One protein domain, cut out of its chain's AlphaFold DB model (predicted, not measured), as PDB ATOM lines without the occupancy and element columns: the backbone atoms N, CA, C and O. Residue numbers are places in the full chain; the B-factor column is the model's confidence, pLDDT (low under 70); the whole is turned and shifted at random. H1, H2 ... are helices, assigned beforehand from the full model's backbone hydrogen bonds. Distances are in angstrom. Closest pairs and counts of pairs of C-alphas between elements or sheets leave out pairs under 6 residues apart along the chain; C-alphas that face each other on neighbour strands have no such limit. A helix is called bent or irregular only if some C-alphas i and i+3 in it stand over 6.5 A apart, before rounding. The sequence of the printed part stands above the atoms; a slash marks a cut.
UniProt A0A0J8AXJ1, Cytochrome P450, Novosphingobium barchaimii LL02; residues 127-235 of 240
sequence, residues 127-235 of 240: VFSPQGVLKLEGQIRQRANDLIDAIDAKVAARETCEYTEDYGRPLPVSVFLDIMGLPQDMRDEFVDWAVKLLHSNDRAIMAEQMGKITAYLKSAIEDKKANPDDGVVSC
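This is residues 127 to 235 of the 240 residues of the protein "Cytochrome P450" of Novosphingobium barchaimii LL02 (UniProt A0A0J8AXJ1). Two long helices, H1 and H5, are kept apart by shorter helices between them: H1 makes a hairpin with the short H2, H5 makes one with H4, and H3 joins the two hairpins in the middle. Residues 129 to 134, of which 130 to 134 belong to H1, stick out, and so do residues 199 to 204, of which 203 and 204 belong to H5. The printed part has 109 residues with five named helices, H1 to H5 in order, and no named strand; its class is all helix. It is only just loose, close to compact, with a radius of gyration of the C-alphas of 15.9 A and spans of 46 by 39 by 24 A.

H1, residues 130 to 156, has a kink of 41 degrees near residue 137. With residues 144 to 151 alone it touches H2, residues 163 to 168, in a hairpin at a shallow tilt of 30 degrees; the closest C-alphas, of Leu 147 and Tyr 167, are 6.1 A apart. With residues 139 to 147 alone it touches H3, residues 170 to 180, at 36 degrees, only just steep; the C-alphas of Ile 140 and Val 175 are closest, 6.2 A. H3 touches H4, residues 184 to 198, at a steep tilt of 69.7 degrees, only just short of about perpendicular; the closest C-alphas, of Ser 174 and Arg 187, are 5.9 A apart. H4 touches residues 205 to 213 alone of H5, residues 203 to 226, in a hairpin at a shallow tilt of 34 degrees, only just short of steep; the C-alphas of Leu 197 and Met 206 are closest, 4.6 A. H1 and H5 are apart. Each O i to N i+4 pair is within hydrogen-bond range in H2, H3 and H5; in H1 20 of 23 are, in H4 9 of 11.

H1 begins at C-alpha 130, (166.864, 146.767, 183.302), and is 37.8 A long; H5 is 34.7 A long and ends at C-alpha 226, (139.259, 135.357, 189.864). H4 measures 20.8 A, H3 15.2 A and H2 5.9 A. H1 and H4 are irregular: C-alphas 135 and 138 are 7.0 A apart, C-alphas 185 and 188 7.3 A.

The two C-alphas farthest apart, of Arg 158 and Ala 226, are 47.0 A apart. The printed part has no cut and no long link; residue 235 alone is under pLDDT 70.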
ATOM      1  N   VAL A 127     159.511 145.218 187.637       88.38
ATOM      2  CA  VAL A 127     158.965 145.229 186.266       88.38
ATOM      3  C   VAL A 127     159.735 146.217 185.391       88.38
ATOM      4  O   VAL A 127     160.066 145.910 184.250       88.38
ATOM      5  N   PHE A 128     160.100 147.366 185.961       90.44
ATOM      6  CA  PHE A 128     160.818 148.446 185.278       90.44
ATOM      7  C   PHE A 128     162.339 148.407 185.485       90.44
ATOM      8  O   PHE A 128     163.053 149.330 185.092       90.44
ATOM      9  N   SER A 129     162.868 147.342 186.092       93.69
ATOM     10  CA  SER A 129     164.312 147.123 186.192       93.69
ATOM     11  C   SER A 129     164.919 146.869 184.805       93.69
ATOM     12  O   SER A 129     164.204 146.406 183.916       93.69
ATOM     13  N   PRO A 130     166.237 147.061 184.594       95.25
ATOM     14  CA  PRO A 130     166.864 146.767 183.302       95.25
ATOM     15  C   PRO A 130     166.547 145.357 182.778       95.25
ATOM     16  O   PRO A 130     166.249 145.182 181.603       95.25
ATOM     17  N   GLN A 131     166.532 144.353 183.662       93.56
ATOM     18  CA  GLN A 131     166.168 142.977 183.305       93.56
ATOM     19  C   GLN A 131     164.668 142.801 183.035       93.56
ATOM     20  O   GLN A 131     164.297 141.979 182.204       93.56
ATOM     21  N   GLY A 132     163.804 143.545 183.730       90.81
ATOM     22  CA  GLY A 132     162.366 143.565 183.461       90.81
ATOM     23  C   GLY A 132     162.064 144.148 182.081       90.81
ATOM     24  O   GLY A 132     161.400 143.503 181.277       90.81
ATOM     25  N   VAL A 133     162.662 145.298 181.760       92.19
ATOM     26  CA  VAL A 133     162.505 145.967 180.460       92.19
ATOM     27  C   VAL A 133     163.047 145.116 179.307       92.19
ATOM     28  O   VAL A 133     162.392 145.023 178.274       92.19
ATOM     29  N   LEU A 134     164.180 144.423 179.479       94.44
ATOM     30  CA  LEU A 134     164.709 143.509 178.451       94.44
ATOM     31  C   LEU A 134     163.728 142.383 178.088       94.44
ATOM     32  O   LEU A 134     163.671 141.969 176.935       94.44
ATOM     33  N   LYS A 135     162.915 141.905 179.039       91.94
ATOM     34  CA  LYS A 135     161.879 140.897 178.751       91.94
ATOM     35  C   LYS A 135     160.737 141.454 177.901       91.94
ATOM     36  O   LYS A 135     160.103 140.689 177.180       91.94
ATOM     37  N   LEU A 136     160.490 142.761 177.975       92.00
ATOM     38  CA  LEU A 136     159.456 143.446 177.197       92.00
ATOM     39  C   LEU A 136     159.923 143.782 175.774       92.00
ATOM     40  O   LEU A 136     159.086 144.071 174.923       92.00
ATOM     41  N   GLU A 137     161.229 143.727 175.484       95.38
ATOM     42  CA  GLU A 137     161.797 144.169 174.201       95.38
ATOM     43  C   GLU A 137     161.107 143.518 172.995       95.38
ATOM     44  O   GLU A 137     160.716 144.213 172.059       95.38
ATOM     45  N   GLY A 138     160.927 142.193 173.023       96.75
ATOM     46  CA  GLY A 138     160.293 141.463 171.923       96.75
ATOM     47  C   GLY A 138     158.845 141.896 171.683       96.75
ATOM     48  O   GLY A 138     158.451 142.101 170.538       96.75
ATOM     49  N   GLN A 139     158.077 142.096 172.757       94.56
ATOM     50  CA  GLN A 139     156.684 142.544 172.677       94.56
ATOM     51  C   GLN A 139     156.592 143.987 172.177       94.56
ATOM     52  O   GLN A 139     155.853 144.255 171.235       94.56
ATOM     53  N   ILE A 140     157.399 144.899 172.727       97.12
ATOM     54  CA  ILE A 140     157.458 146.303 172.289       97.12
ATOM     55  C   ILE A 140     157.830 146.384 170.805       97.12
ATOM     56  O   ILE A 140     157.202 147.124 170.050       97.12
ATOM     57  N   ARG A 141     158.823 145.598 170.371       98.31
ATOM     58  CA  ARG A 141     159.236 145.523 168.965       98.31
ATOM     59  C   ARG A 141     158.105 145.025 168.073       98.31
ATOM     60  O   ARG A 141     157.906 145.591 167.005       98.31
ATOM     61  N   GLN A 142     157.357 144.013 168.512       98.00
ATOM     62  CA  GLN A 142     156.189 143.540 167.773       98.00
ATOM     63  C   GLN A 142     155.130 144.640 167.650       98.00
ATOM     64  O   GLN A 142     154.703 144.919 166.540       98.00
ATOM     65  N   ARG A 143     154.774 145.331 168.744       97.75
ATOM     66  CA  ARG A 143     153.798 146.441 168.705       97.75
ATOM     67  C   ARG A 143     154.227 147.572 167.780       97.75
ATOM     68  O   ARG A 143     153.401 148.108 167.052       97.75
ATOM     69  N   ALA A 144     155.508 147.925 167.804       98.56
ATOM     70  CA  ALA A 144     156.058 148.921 166.896       98.56
ATOM     71  C   ALA A 144     155.916 148.481 165.431       98.56
ATOM     72  O   ALA A 144     155.434 149.258 164.613       98.56
ATOM     73  N   ASN A 145     156.280 147.234 165.116       98.56
ATOM     74  CA  ASN A 145     156.157 146.695 163.763       98.56
ATOM     75  C   ASN A 145     154.694 146.620 163.305       98.56
ATOM     76  O   ASN A 145     154.406 147.059 162.203       98.56
ATOM     77  N   ASP A 146     153.770 146.168 164.159       97.94
ATOM     78  CA  ASP A 146     152.339 146.087 163.830       97.94
ATOM     79  C   ASP A 146     151.772 147.463 163.418       97.94
ATOM     80  O   ASP A 146     150.984 147.570 162.478       97.94
ATOM     81  N   LEU A 147     152.185 148.534 164.110       98.00
ATOM     82  CA  LEU A 147     151.777 149.907 163.786       98.00
ATOM     83  C   LEU A 147     152.442 150.421 162.502       98.00
ATOM     84  O   LEU A 147     151.792 151.096 161.708       98.00
ATOM     85  N   ILE A 148     153.716 150.091 162.276       98.44
ATOM     86  CA  ILE A 148     154.427 150.443 161.037       98.44
ATOM     87  C   ILE A 148     153.793 149.737 159.837       98.44
ATOM     88  O   ILE A 148     153.512 150.394 158.842       98.44
ATOM     89  N   ASP A 149     153.483 148.447 159.949       98.38
ATOM     90  CA  ASP A 149     152.831 147.669 158.892       98.38
ATOM     91  C   ASP A 149     151.448 148.255 158.546       98.38
ATOM     92  O   ASP A 149     151.063 148.331 157.374       98.38
ATOM     93  N   ALA A 150     150.702 148.733 159.551       96.88
ATOM     94  CA  ALA A 150     149.433 149.431 159.340       96.88
ATOM     95  C   ALA A 150     149.616 150.775 158.609       96.88
ATOM     96  O   ALA A 150     148.832 151.108 157.716       96.88
ATOM     97  N   ILE A 151     150.663 151.534 158.944       97.69
ATOM     98  CA  ILE A 151     151.019 152.777 158.246       97.69
ATOM     99  C   ILE A 151     151.434 152.491 156.799       97.69
ATOM    100  O   ILE A 151     150.960 153.170 155.887       97.69
ATOM    101  N   ASP A 152     152.253 151.466 156.564       97.44
ATOM    102  CA  ASP A 152     152.676 151.051 155.225       97.44
ATOM    103  C   ASP A 152     151.471 150.672 154.354       97.44
ATOM    104  O   ASP A 152     151.410 151.044 153.178       97.44
ATOM    105  N   ALA A 153     150.460 150.014 154.933       97.31
ATOM    106  CA  ALA A 153     149.207 149.722 154.243       97.31
ATOM    107  C   ALA A 153     148.437 150.998 153.841       97.31
ATOM    108  O   ALA A 153     147.972 151.087 152.699       97.31
ATOM    109  N   LYS A 154     148.350 152.010 154.721       96.56
ATOM    110  CA  LYS A 154     147.751 153.327 154.398       96.56
ATOM    111  C   LYS A 154     148.508 154.009 153.256       96.56
ATOM    112  O   LYS A 154     147.910 154.459 152.278       96.56
ATOM    113  N   VAL A 155     149.838 154.025 153.329       95.56
ATOM    114  CA  VAL A 155     150.694 154.622 152.293       95.56
ATOM    115  C   VAL A 155     150.536 153.894 150.953       95.56
ATOM    116  O   VAL A 155     150.423 154.543 149.910       95.56
ATOM    117  N   ALA A 156     150.452 152.560 150.953       97.12
ATOM    118  CA  ALA A 156     150.190 151.768 149.749       97.12
ATOM    119  C   ALA A 156     148.821 152.089 149.119       97.12
ATOM    120  O   ALA A 156     148.691 152.097 147.891       97.12
ATOM    121  N   ALA A 157     147.825 152.433 149.941       97.12
ATOM    122  CA  ALA A 157     146.520 152.938 149.512       97.12
ATOM    123  C   ALA A 157     146.534 154.420 149.073       97.12
ATOM    124  O   ALA A 157     145.495 154.952 148.683       97.12
ATOM    125  N   ARG A 158     147.708 155.072 149.051       95.81
ATOM    126  CA  ARG A 158     147.907 156.509 148.769       95.81
ATOM    127  C   ARG A 158     147.246 157.435 149.789       95.81
ATOM    128  O   ARG A 158     146.922 158.579 149.467       95.81
ATOM    129  N   GLU A 159     147.065 156.951 151.008       96.56
ATOM    130  CA  GLU A 159     146.629 157.756 152.140       96.56
ATOM    131  C   GLU A 159     147.834 158.386 152.847       96.56
ATOM    132  O   GLU A 159     148.989 157.992 152.666       96.56
ATOM    133  N   THR A 160     147.555 159.397 153.662       94.50
ATOM    134  CA  THR A 160     148.550 160.061 154.506       94.50
ATOM    135  C   THR A 160     148.541 159.484 155.916       94.50
ATOM    136  O   THR A 160     147.491 159.106 156.433       94.50
ATOM    137  N   CYS A 161     149.708 159.480 156.552       95.12
ATOM    138  CA  CYS A 161     149.884 159.117 157.953       95.12
ATOM    139  C   CYS A 161     149.980 160.388 158.805       95.12
ATOM    140  O   CYS A 161     150.746 161.293 158.465       95.12
ATOM    141  N   GLU A 162     149.258 160.439 159.922       96.00
ATOM    142  CA  GLU A 162     149.507 161.403 160.994       96.00
ATOM    143  C   GLU A 162     150.240 160.658 162.111       96.00
ATOM    144  O   GLU A 162     149.714 159.726 162.709       96.00
ATOM    145  N   TYR A 163     151.504 161.016 162.348       96.50
ATOM    146  CA  TYR A 163     152.388 160.225 163.207       96.50
ATOM    147  C   TYR A 163     151.870 160.102 164.644       96.50
ATOM    148  O   TYR A 163     152.057 159.063 165.273       96.50
ATOM    149  N   THR A 164     151.236 161.138 165.187       95.19
ATOM    150  CA  THR A 164     150.770 161.154 166.579       95.19
ATOM    151  C   THR A 164     149.617 160.174 166.803       95.19
ATOM    152  O   THR A 164     149.608 159.457 167.800       95.19
ATOM    153  N   GLU A 165     148.658 160.126 165.890       95.44
ATOM    154  CA  GLU A 165     147.454 159.301 165.907       95.44
ATOM    155  C   GLU A 165     147.745 157.880 165.439       95.44
ATOM    156  O   GLU A 165     147.259 156.942 166.062       95.44
ATOM    157  N   ASP A 166     148.581 157.712 164.413       96.50
ATOM    158  CA  ASP A 166     148.861 156.401 163.820       96.50
ATOM    159  C   ASP A 166     149.976 155.625 164.554       96.50
ATOM    160  O   ASP A 166     150.006 154.397 164.495       96.50
ATOM    161  N   TYR A 167     150.893 156.299 165.266       97.88
ATOM    162  CA  TYR A 167     152.041 155.643 165.921       97.88
ATOM    163  C   TYR A 167     152.335 156.151 167.339       97.88
ATOM    164  O   TYR A 167     152.438 155.367 168.287       97.88
ATOM    165  N   GLY A 168     152.447 157.470 167.509       97.25
ATOM    166  CA  GLY A 168     152.940 158.113 168.725       97.25
ATOM    167  C   GLY A 168     152.078 157.863 169.962       97.25
ATOM    168  O   GLY A 168     152.624 157.577 171.024       97.25
ATOM    169  N   ARG A 169     150.748 157.944 169.841       96.31
ATOM    170  CA  ARG A 169     149.794 157.632 170.921       96.31
ATOM    171  C   ARG A 169     149.519 156.126 171.039       96.31
ATOM    172  O   ARG A 169     149.557 155.636 172.170       96.31
ATOM    173  N   PRO A 170     149.285 155.366 169.948       97.69
ATOM    174  CA  PRO A 170     148.977 153.941 170.058       97.69
ATOM    175  C   PRO A 170     150.103 153.094 170.653       97.69
ATOM    176  O   PRO A 170     149.820 152.186 171.436       97.69
ATOM    177  N   LEU A 171     151.371 153.367 170.322       98.19
ATOM    178  CA  LEU A 171     152.497 152.551 170.786       98.19
ATOM    179  C   LEU A 171     152.623 152.509 172.321       98.19
ATOM    180  O   LEU A 171     152.576 151.408 172.875       98.19
ATOM    181  N   PRO A 172     152.755 153.639 173.046       96.62
ATOM    182  CA  PRO A 172     152.888 153.608 174.501       96.62
ATOM    183  C   PRO A 172     151.653 153.020 175.189       96.62
ATOM    184  O   PRO A 172     151.804 152.313 176.183       96.62
ATOM    185  N   VAL A 173     150.446 153.245 174.653       97.50
ATOM    186  CA  VAL A 173     149.222 152.636 175.199       97.50
ATOM    187  C   VAL A 173     149.216 151.120 174.995       97.50
ATOM    188  O   VAL A 173     148.912 150.390 175.933       97.50
ATOM    189  N   SER A 174     149.629 150.623 173.826       97.31
ATOM    190  CA  SER A 174     149.734 149.178 173.568       97.31
ATOM    191  C   SER A 174     150.715 148.509 174.532       97.31
ATOM    192  O   SER A 174     150.412 147.470 175.115       97.31
ATOM    193  N   VAL A 175     151.872 149.142 174.754       96.12
ATOM    194  CA  VAL A 175     152.882 148.664 175.708       96.12
ATOM    195  C   VAL A 175     152.346 148.690 177.142       96.12
ATOM    196  O   VAL A 175     152.569 147.743 177.893       96.12
ATOM    197  N   PHE A 176     151.608 149.733 177.528       95.12
ATOM    198  CA  PHE A 176     150.935 149.793 178.826       95.12
ATOM    199  C   PHE A 176     149.949 148.632 179.007       95.12
ATOM    200  O   PHE A 176     149.994 147.960 180.036       95.12
ATOM    201  N   LEU A 177     149.100 148.360 178.014       95.44
ATOM    202  CA  LEU A 177     148.138 147.260 178.075       95.44
ATOM    203  C   LEU A 177     148.840 145.902 178.219       95.44
ATOM    204  O   LEU A 177     148.441 145.112 179.072       95.44
ATOM    205  N   ASP A 178     149.936 145.669 177.486       92.81
ATOM    206  CA  ASP A 178     150.741 144.445 177.613       92.81
ATOM    207  C   ASP A 178     151.333 144.295 179.027       92.81
ATOM    208  O   ASP A 178     151.194 143.239 179.645       92.81
ATOM    209  N   ILE A 179     151.934 145.357 179.581       91.19
ATOM    210  CA  ILE A 179     152.497 145.347 180.945       91.19
ATOM    211  C   ILE A 179     151.405 145.053 181.982       91.19
ATOM    212  O   ILE A 179     151.615 144.296 182.933       91.19
ATOM    213  N   MET A 180     150.226 145.646 181.810       90.75
ATOM    214  CA  MET A 180     149.117 145.491 182.747       90.75
ATOM    215  C   MET A 180     148.384 144.150 182.601       90.75
ATOM    216  O   MET A 180     147.638 143.779 183.506       90.75
ATOM    217  N   GLY A 181     148.612 143.400 181.519       91.25
ATOM    218  CA  GLY A 181     147.846 142.191 181.196       91.25
ATOM    219  C   GLY A 181     146.413 142.504 180.753       91.25
ATOM    220  O   GLY A 181     145.489 141.729 181.017       91.25
ATOM    221  N   LEU A 182     146.212 143.666 180.135       94.88
ATOM    222  CA  LEU A 182     144.932 144.147 179.622       94.88
ATOM    223  C   LEU A 182     144.807 143.843 178.118       94.88
ATOM    224  O   LEU A 182     145.819 143.725 177.423       94.88
ATOM    225  N   PRO A 183     143.581 143.678 177.600       95.06
ATOM    226  CA  PRO A 183     143.370 143.272 176.220       95.06
ATOM    227  C   PRO A 183     143.677 144.420 175.241       95.06
ATOM    228  O   PRO A 183     143.401 145.588 175.511       95.06
ATOM    229  N   GLN A 184     144.282 144.082 174.099       95.81
ATOM    230  CA  GLN A 184     144.764 145.058 173.106       95.81
ATOM    231  C   GLN A 184     143.649 145.698 172.267       95.81
ATOM    232  O   GLN A 184     143.868 146.742 171.657       95.81
ATOM    233  N   ASP A 185     142.454 145.113 172.236       96.62
ATOM    234  CA  ASP A 185     141.274 145.703 171.591       96.62
ATOM    235  C   ASP A 185     140.809 146.996 172.283       96.62
ATOM    236  O   ASP A 185     140.225 147.865 171.639       96.62
ATOM    237  N   MET A 186     141.161 147.178 173.557       96.94
ATOM    238  CA  MET A 186     140.910 148.398 174.326       96.94
ATOM    239  C   MET A 186     141.885 149.540 174.014       96.94
ATOM    240  O   MET A 186     141.731 150.632 174.560       96.94
ATOM    241  N   ARG A 187     142.903 149.328 173.166       97.06
ATOM    242  CA  ARG A 187     143.953 150.324 172.887       97.06
ATOM    243  C   ARG A 187     143.380 151.674 172.482       97.06
ATOM    244  O   ARG A 187     143.755 152.681 173.073       97.06
ATOM    245  N   ASP A 188     142.492 151.699 171.496       96.94
ATOM    246  CA  ASP A 188     141.998 152.959 170.934       96.94
ATOM    247  C   ASP A 188     141.108 153.706 171.940       96.94
ATOM    248  O   ASP A 188     141.162 154.932 172.038       96.94
ATOM    249  N   GLU A 189     140.368 152.968 172.771       98.00
ATOM    250  CA  GLU A 189     139.578 153.538 173.862       98.00
ATOM    251  C   GLU A 189     140.471 154.117 174.974       98.00
ATOM    252  O   GLU A 189     140.256 155.245 175.419       98.00
ATOM    253  N   PHE A 190     141.546 153.420 175.360       97.81
ATOM    254  CA  PHE A 190     142.534 153.957 176.300       97.81
ATOM    255  C   PHE A 190     143.294 155.162 175.738       97.81
ATOM    256  O   PHE A 190     143.608 156.081 176.498       97.81
ATOM    257  N   VAL A 191     143.584 155.190 174.432       97.69
ATOM    258  CA  VAL A 191     144.157 156.369 173.766       97.69
ATOM    259  C   VAL A 191     143.208 157.558 173.901       97.69
ATOM    260  O   VAL A 191     143.648 158.627 174.325       97.69
ATOM    261  N   ASP A 192     141.918 157.385 173.602       97.62
ATOM    262  CA  ASP A 192     140.915 158.452 173.724       97.62
ATOM    263  C   ASP A 192     140.816 158.979 175.163       97.62
ATOM    264  O   ASP A 192     140.914 160.192 175.394       97.62
ATOM    265  N   TRP A 193     140.712 158.077 176.144       97.75
ATOM    266  CA  TRP A 193     140.667 158.449 177.558       97.75
ATOM    267  C   TRP A 193     141.931 159.196 177.990       97.75
ATOM    268  O   TRP A 193     141.831 160.245 178.629       97.75
ATOM    269  N   ALA A 194     143.117 158.703 177.621       95.19
ATOM    270  CA  ALA A 194     144.391 159.318 177.986       95.19
ATOM    271  C   ALA A 194     144.564 160.702 177.347       95.19
ATOM    272  O   ALA A 194     144.990 161.639 178.023       95.19
ATOM    273  N   VAL A 195     144.204 160.870 176.071       94.94
ATOM    274  CA  VAL A 195     144.286 162.167 175.383       94.94
ATOM    275  C   VAL A 195     143.381 163.189 176.062       94.94
ATOM    276  O   VAL A 195     143.857 164.267 176.424       94.94
ATOM    277  N   LYS A 196     142.112 162.843 176.295       95.62
ATOM    278  CA  LYS A 196     141.131 163.720 176.955       95.62
ATOM    279  C   LYS A 196     141.465 163.992 178.422       95.62
ATOM    280  O   LYS A 196     141.145 165.064 178.920       95.62
ATOM    281  N   LEU A 197     142.114 163.061 179.117       94.50
ATOM    282  CA  LEU A 197     142.562 163.273 180.492       94.50
ATOM    283  C   LEU A 197     143.788 164.197 180.568       94.50
ATOM    284  O   LEU A 197     143.839 165.059 181.440       94.50
ATOM    285  N   LEU A 198     144.775 164.009 179.685       90.12
ATOM    286  CA  LEU A 198     146.081 164.678 179.768       90.12
ATOM    287  C   LEU A 198     146.144 166.028 179.046       90.12
ATOM    288  O   LEU A 198     146.952 166.869 179.425       90.12
ATOM    289  N   HIS A 199     145.323 166.235 178.014       88.25
ATOM    290  CA  HIS A 199     145.403 167.413 177.138       88.25
ATOM    291  C   HIS A 199     144.140 168.287 177.173       88.25
ATOM    292  O   HIS A 199     144.036 169.248 176.413       88.25
ATOM    293  N   SER A 200     143.164 167.965 178.030       88.94
ATOM    294  CA  SER A 200     141.985 168.808 178.235       88.94
ATOM    295  C   SER A 200     142.271 169.916 179.246       88.94
ATOM    296  O   SER A 200     142.851 169.674 180.301       88.94
ATOM    297  N   ASN A 201     141.760 171.113 178.954       84.75
ATOM    298  CA  ASN A 201     141.680 172.222 179.910       84.75
ATOM    299  C   ASN A 201     140.312 172.278 180.620       84.75
ATOM    300  O   ASN A 201     140.059 173.177 181.421       84.75
ATOM    301  N   ASP A 202     139.422 171.327 180.324       89.88
ATOM    302  CA  ASP A 202     138.109 171.176 180.945       89.88
ATOM    303  C   ASP A 202     138.151 170.071 182.009       89.88
ATOM    304  O   ASP A 202     138.287 168.878 181.709       89.88
ATOM    305  N   ARG A 203     137.992 170.479 183.272       88.62
ATOM    306  CA  ARG A 203     138.003 169.575 184.427       88.62
ATOM    307  C   ARG A 203     136.849 168.574 184.420       88.62
ATOM    308  O   ARG A 203     137.024 167.492 184.971       88.62
ATOM    309  N   ALA A 204     135.696 168.902 183.840       93.00
ATOM    310  CA  ALA A 204     134.578 167.968 183.746       93.00
ATOM    311  C   ALA A 204     134.916 166.821 182.786       93.00
ATOM    312  O   ALA A 204     134.718 165.659 183.135       93.00
ATOM    313  N   ILE A 205     135.535 167.134 181.641       94.81
ATOM    314  CA  ILE A 205     136.027 166.122 180.691       94.81
ATOM    315  C   ILE A 205     137.080 165.225 181.354       94.81
ATOM    316  O   ILE A 205     137.013 164.001 181.233       94.81
ATOM    317  N   MET A 206     138.031 165.818 182.086       94.00
ATOM    318  CA  MET A 206     139.056 165.064 182.816       94.00
ATOM    319  C   MET A 206     138.441 164.137 183.874       94.00
ATOM    320  O   MET A 206     138.844 162.982 183.984       94.00
ATOM    321  N   ALA A 207     137.463 164.631 184.643       93.94
ATOM    322  CA  ALA A 207     136.764 163.853 185.665       93.94
ATOM    323  C   ALA A 207     136.009 162.665 185.054       93.94
ATOM    324  O   ALA A 207     136.096 161.551 185.566       93.94
ATOM    325  N   GLU A 208     135.317 162.885 183.934       96.00
ATOM    326  CA  GLU A 208     134.604 161.834 183.207       96.00
ATOM    327  C   GLU A 208     135.560 160.721 182.753       96.00
ATOM    328  O   GLU A 208     135.291 159.540 182.983       96.00
ATOM    329  N   GLN A 209     136.705 161.081 182.160       96.94
ATOM    330  CA  GLN A 209     137.680 160.084 181.709       96.94
ATOM    331  C   GLN A 209     138.331 159.352 182.884       96.94
ATOM    332  O   GLN A 209     138.514 158.139 182.823       96.94
ATOM    333  N   MET A 210     138.630 160.060 183.977       95.44
ATOM    334  CA  MET A 210     139.146 159.431 185.193       95.44
ATOM    335  C   MET A 210     138.150 158.420 185.770       95.44
ATOM    336  O   MET A 210     138.550 157.326 186.172       95.44
ATOM    337  N   GLY A 211     136.854 158.744 185.759       95.19
ATOM    338  CA  GLY A 211     135.788 157.826 186.157       95.19
ATOM    339  C   GLY A 211     135.752 156.566 185.291       95.19
ATOM    340  O   GLY A 211     135.730 155.460 185.830       95.19
ATOM    341  N   LYS A 212     135.829 156.712 183.961       96.25
ATOM    342  CA  LYS A 212     135.874 155.582 183.012       96.25
ATOM    343  C   LYS A 212     137.085 154.677 183.240       96.25
ATOM    344  O   LYS A 212     136.918 153.470 183.407       96.25
ATOM    345  N   ILE A 213     138.281 155.264 183.330       95.44
ATOM    346  CA  ILE A 213     139.528 154.533 183.600       95.44
ATOM    347  C   ILE A 213     139.425 153.785 184.934       95.44
ATOM    348  O   ILE A 213     139.735 152.598 185.007       95.44
ATOM    349  N   THR A 214     138.956 154.458 185.988       93.94
ATOM    350  CA  THR A 214     138.837 153.864 187.328       93.94
ATOM    351  C   THR A 214     137.843 152.706 187.337       93.94
ATOM    352  O   THR A 214     138.157 151.639 187.865       93.94
ATOM    353  N   ALA A 215     136.670 152.877 186.723       95.12
ATOM    354  CA  ALA A 215     135.658 151.827 186.626       95.12
ATOM    355  C   ALA A 215     136.189 150.595 185.875       95.12
ATOM    356  O   ALA A 215     136.040 149.470 186.356       95.12
ATOM    357  N   TYR A 216     136.870 150.810 184.746       96.25
ATOM    358  CA  TYR A 216     137.478 149.731 183.972       96.25
ATOM    359  C   TYR A 216     138.552 148.986 184.774       96.25
ATOM    360  O   TYR A 216     138.510 147.761 184.882       96.25
ATOM    361  N   LEU A 217     139.494 149.711 185.388       93.94
ATOM    362  CA  LEU A 217     140.574 149.099 186.164       93.94
ATOM    363  C   LEU A 217     140.046 148.340 187.388       93.94
ATOM    364  O   LEU A 217     140.572 147.274 187.700       93.94
ATOM    365  N   LYS A 218     138.988 148.827 188.049       92.50
ATOM    366  CA  LYS A 218     138.314 148.094 189.133       92.50
ATOM    367  C   LYS A 218     137.740 146.763 188.642       92.50
ATOM    368  O   LYS A 218     137.984 145.743 189.281       92.50
ATOM    369  N   SER A 219     137.052 146.755 187.497       94.38
ATOM    370  CA  SER A 219     136.549 145.512 186.892       94.38
ATOM    371  C   SER A 219     137.691 144.554 186.552       94.38
ATOM    372  O   SER A 219     137.655 143.391 186.944       94.38
ATOM    373  N   ALA A 220     138.745 145.054 185.904       93.56
ATOM    374  CA  ALA A 220     139.902 144.245 185.537       93.56
ATOM    375  C   ALA A 220     140.598 143.635 186.767       93.56
ATOM    376  O   ALA A 220     141.012 142.480 186.729       93.56
ATOM    377  N   ILE A 221     140.708 144.374 187.874       91.94
ATOM    378  CA  ILE A 221     141.266 143.853 189.131       91.94
ATOM    379  C   ILE A 221     140.427 142.685 189.663       91.94
ATOM    380  O   ILE A 221     140.999 141.663 190.043       91.94
ATOM    381  N   GLU A 222     139.098 142.806 189.691       92.81
ATOM    382  CA  GLU A 222     138.221 141.715 190.142       92.81
ATOM    383  C   GLU A 222     138.326 140.486 189.227       92.81
ATOM    384  O   GLU A 222     138.493 139.363 189.716       92.81
ATOM    385  N   ASP A 223     138.367 140.692 187.911       91.88
ATOM    386  CA  ASP A 223     138.543 139.609 186.942       91.88
ATOM    387  C   ASP A 223     139.885 138.891 187.121       91.88
ATOM    388  O   ASP A 223     139.929 137.660 187.094       91.88
ATOM    389  N   LYS A 224     140.981 139.624 187.358       89.81
ATOM    390  CA  LYS A 224     142.321 139.051 187.588       89.81
ATOM    391  C   LYS A 224     142.483 138.415 188.967       89.81
ATOM    392  O   LYS A 224     143.342 137.547 189.129       89.81
ATOM    393  N   LYS A 225     141.681 138.804 189.966       88.69
ATOM    394  CA  LYS A 225     141.591 138.075 191.246       88.69
ATOM    395  C   LYS A 225     140.959 136.699 191.041       88.69
ATOM    396  O   LYS A 225     141.436 135.730 191.629       88.69
ATOM    397  N   ALA A 226     139.922 136.614 190.206       90.50
ATOM    398  CA  ALA A 226     139.259 135.357 189.864       90.50
ATOM    399  C   ALA A 226     140.069 134.506 188.866       90.50
ATOM    400  O   ALA A 226     140.111 133.284 189.001       90.50
ATOM    401  N   ASN A 227     140.747 135.146 187.907       88.88
ATOM    402  CA  ASN A 227     141.498 134.520 186.816       88.88
ATOM    403  C   ASN A 227     142.920 135.111 186.712       88.88
ATOM    404  O   ASN A 227     143.168 135.981 185.873       88.88
ATOM    405  N   PRO A 228     143.857 134.677 187.575       86.69
ATOM    406  CA  PRO A 228     145.195 135.252 187.618       86.69
ATOM    407  C   PRO A 228     146.026 134.976 186.364       86.69
ATOM    408  O   PRO A 228     145.949 133.890 185.790       86.69
ATOM    409  N   ASP A 229     146.879 135.929 186.004       84.75
ATOM    410  CA  ASP A 229     147.872 135.819 184.935       84.75
ATOM    411  C   ASP A 229     149.211 136.455 185.352       84.75
ATOM    412  O   ASP A 229     149.422 136.780 186.521       84.75
ATOM    413  N   ASP A 230     150.138 136.601 184.405       80.19
ATOM    414  CA  ASP A 230     151.457 137.195 184.657       80.19
ATOM    415  C   ASP A 230     151.466 138.736 184.544       80.19
ATOM    416  O   ASP A 230     152.521 139.361 184.688       80.19
ATOM    417  N   GLY A 231     150.313 139.365 184.285       81.69
ATOM    418  CA  GLY A 231     150.181 140.815 184.155       81.69
ATOM    419  C   GLY A 231     150.322 141.540 185.492       81.69
ATOM    420  O   GLY A 231     150.024 140.998 186.563       81.69
ATOM    421  N   VAL A 232     150.735 142.812 185.455       82.38
ATOM    422  CA  VAL A 232     150.930 143.612 186.680       82.38
ATOM    423  C   VAL A 232     149.655 143.698 187.520       82.38
ATOM    424  O   VAL A 232     149.746 143.628 188.745       82.38
ATOM    425  N   VAL A 233     148.473 143.763 186.898       81.38
ATOM    426  CA  VAL A 233     147.181 143.796 187.613       81.38
ATOM    427  C   VAL A 233     146.965 142.539 188.466       81.38
ATOM    428  O   VAL A 233     146.379 142.622 189.545       81.38
ATOM    429  N   SER A 234     147.475 141.383 188.032       78.81
ATOM    430  CA  SER A 234     147.356 140.114 188.759       78.81
ATOM    431  C   SER A 234     148.450 139.902 189.816       78.81
ATOM    432  O   SER A 234     148.398 138.949 190.603       78.81
ATOM    433  N   CYS A 235     149.448 140.793 189.888       68.06
ATOM    434  CA  CYS A 235     150.595 140.636 190.775       68.06
ATOM    435  C   CYS A 235     150.153 140.524 192.245       68.06
ATOM    436  O   CYS A 235     149.840 141.509 192.910       68.06
TER     437      CYS A 235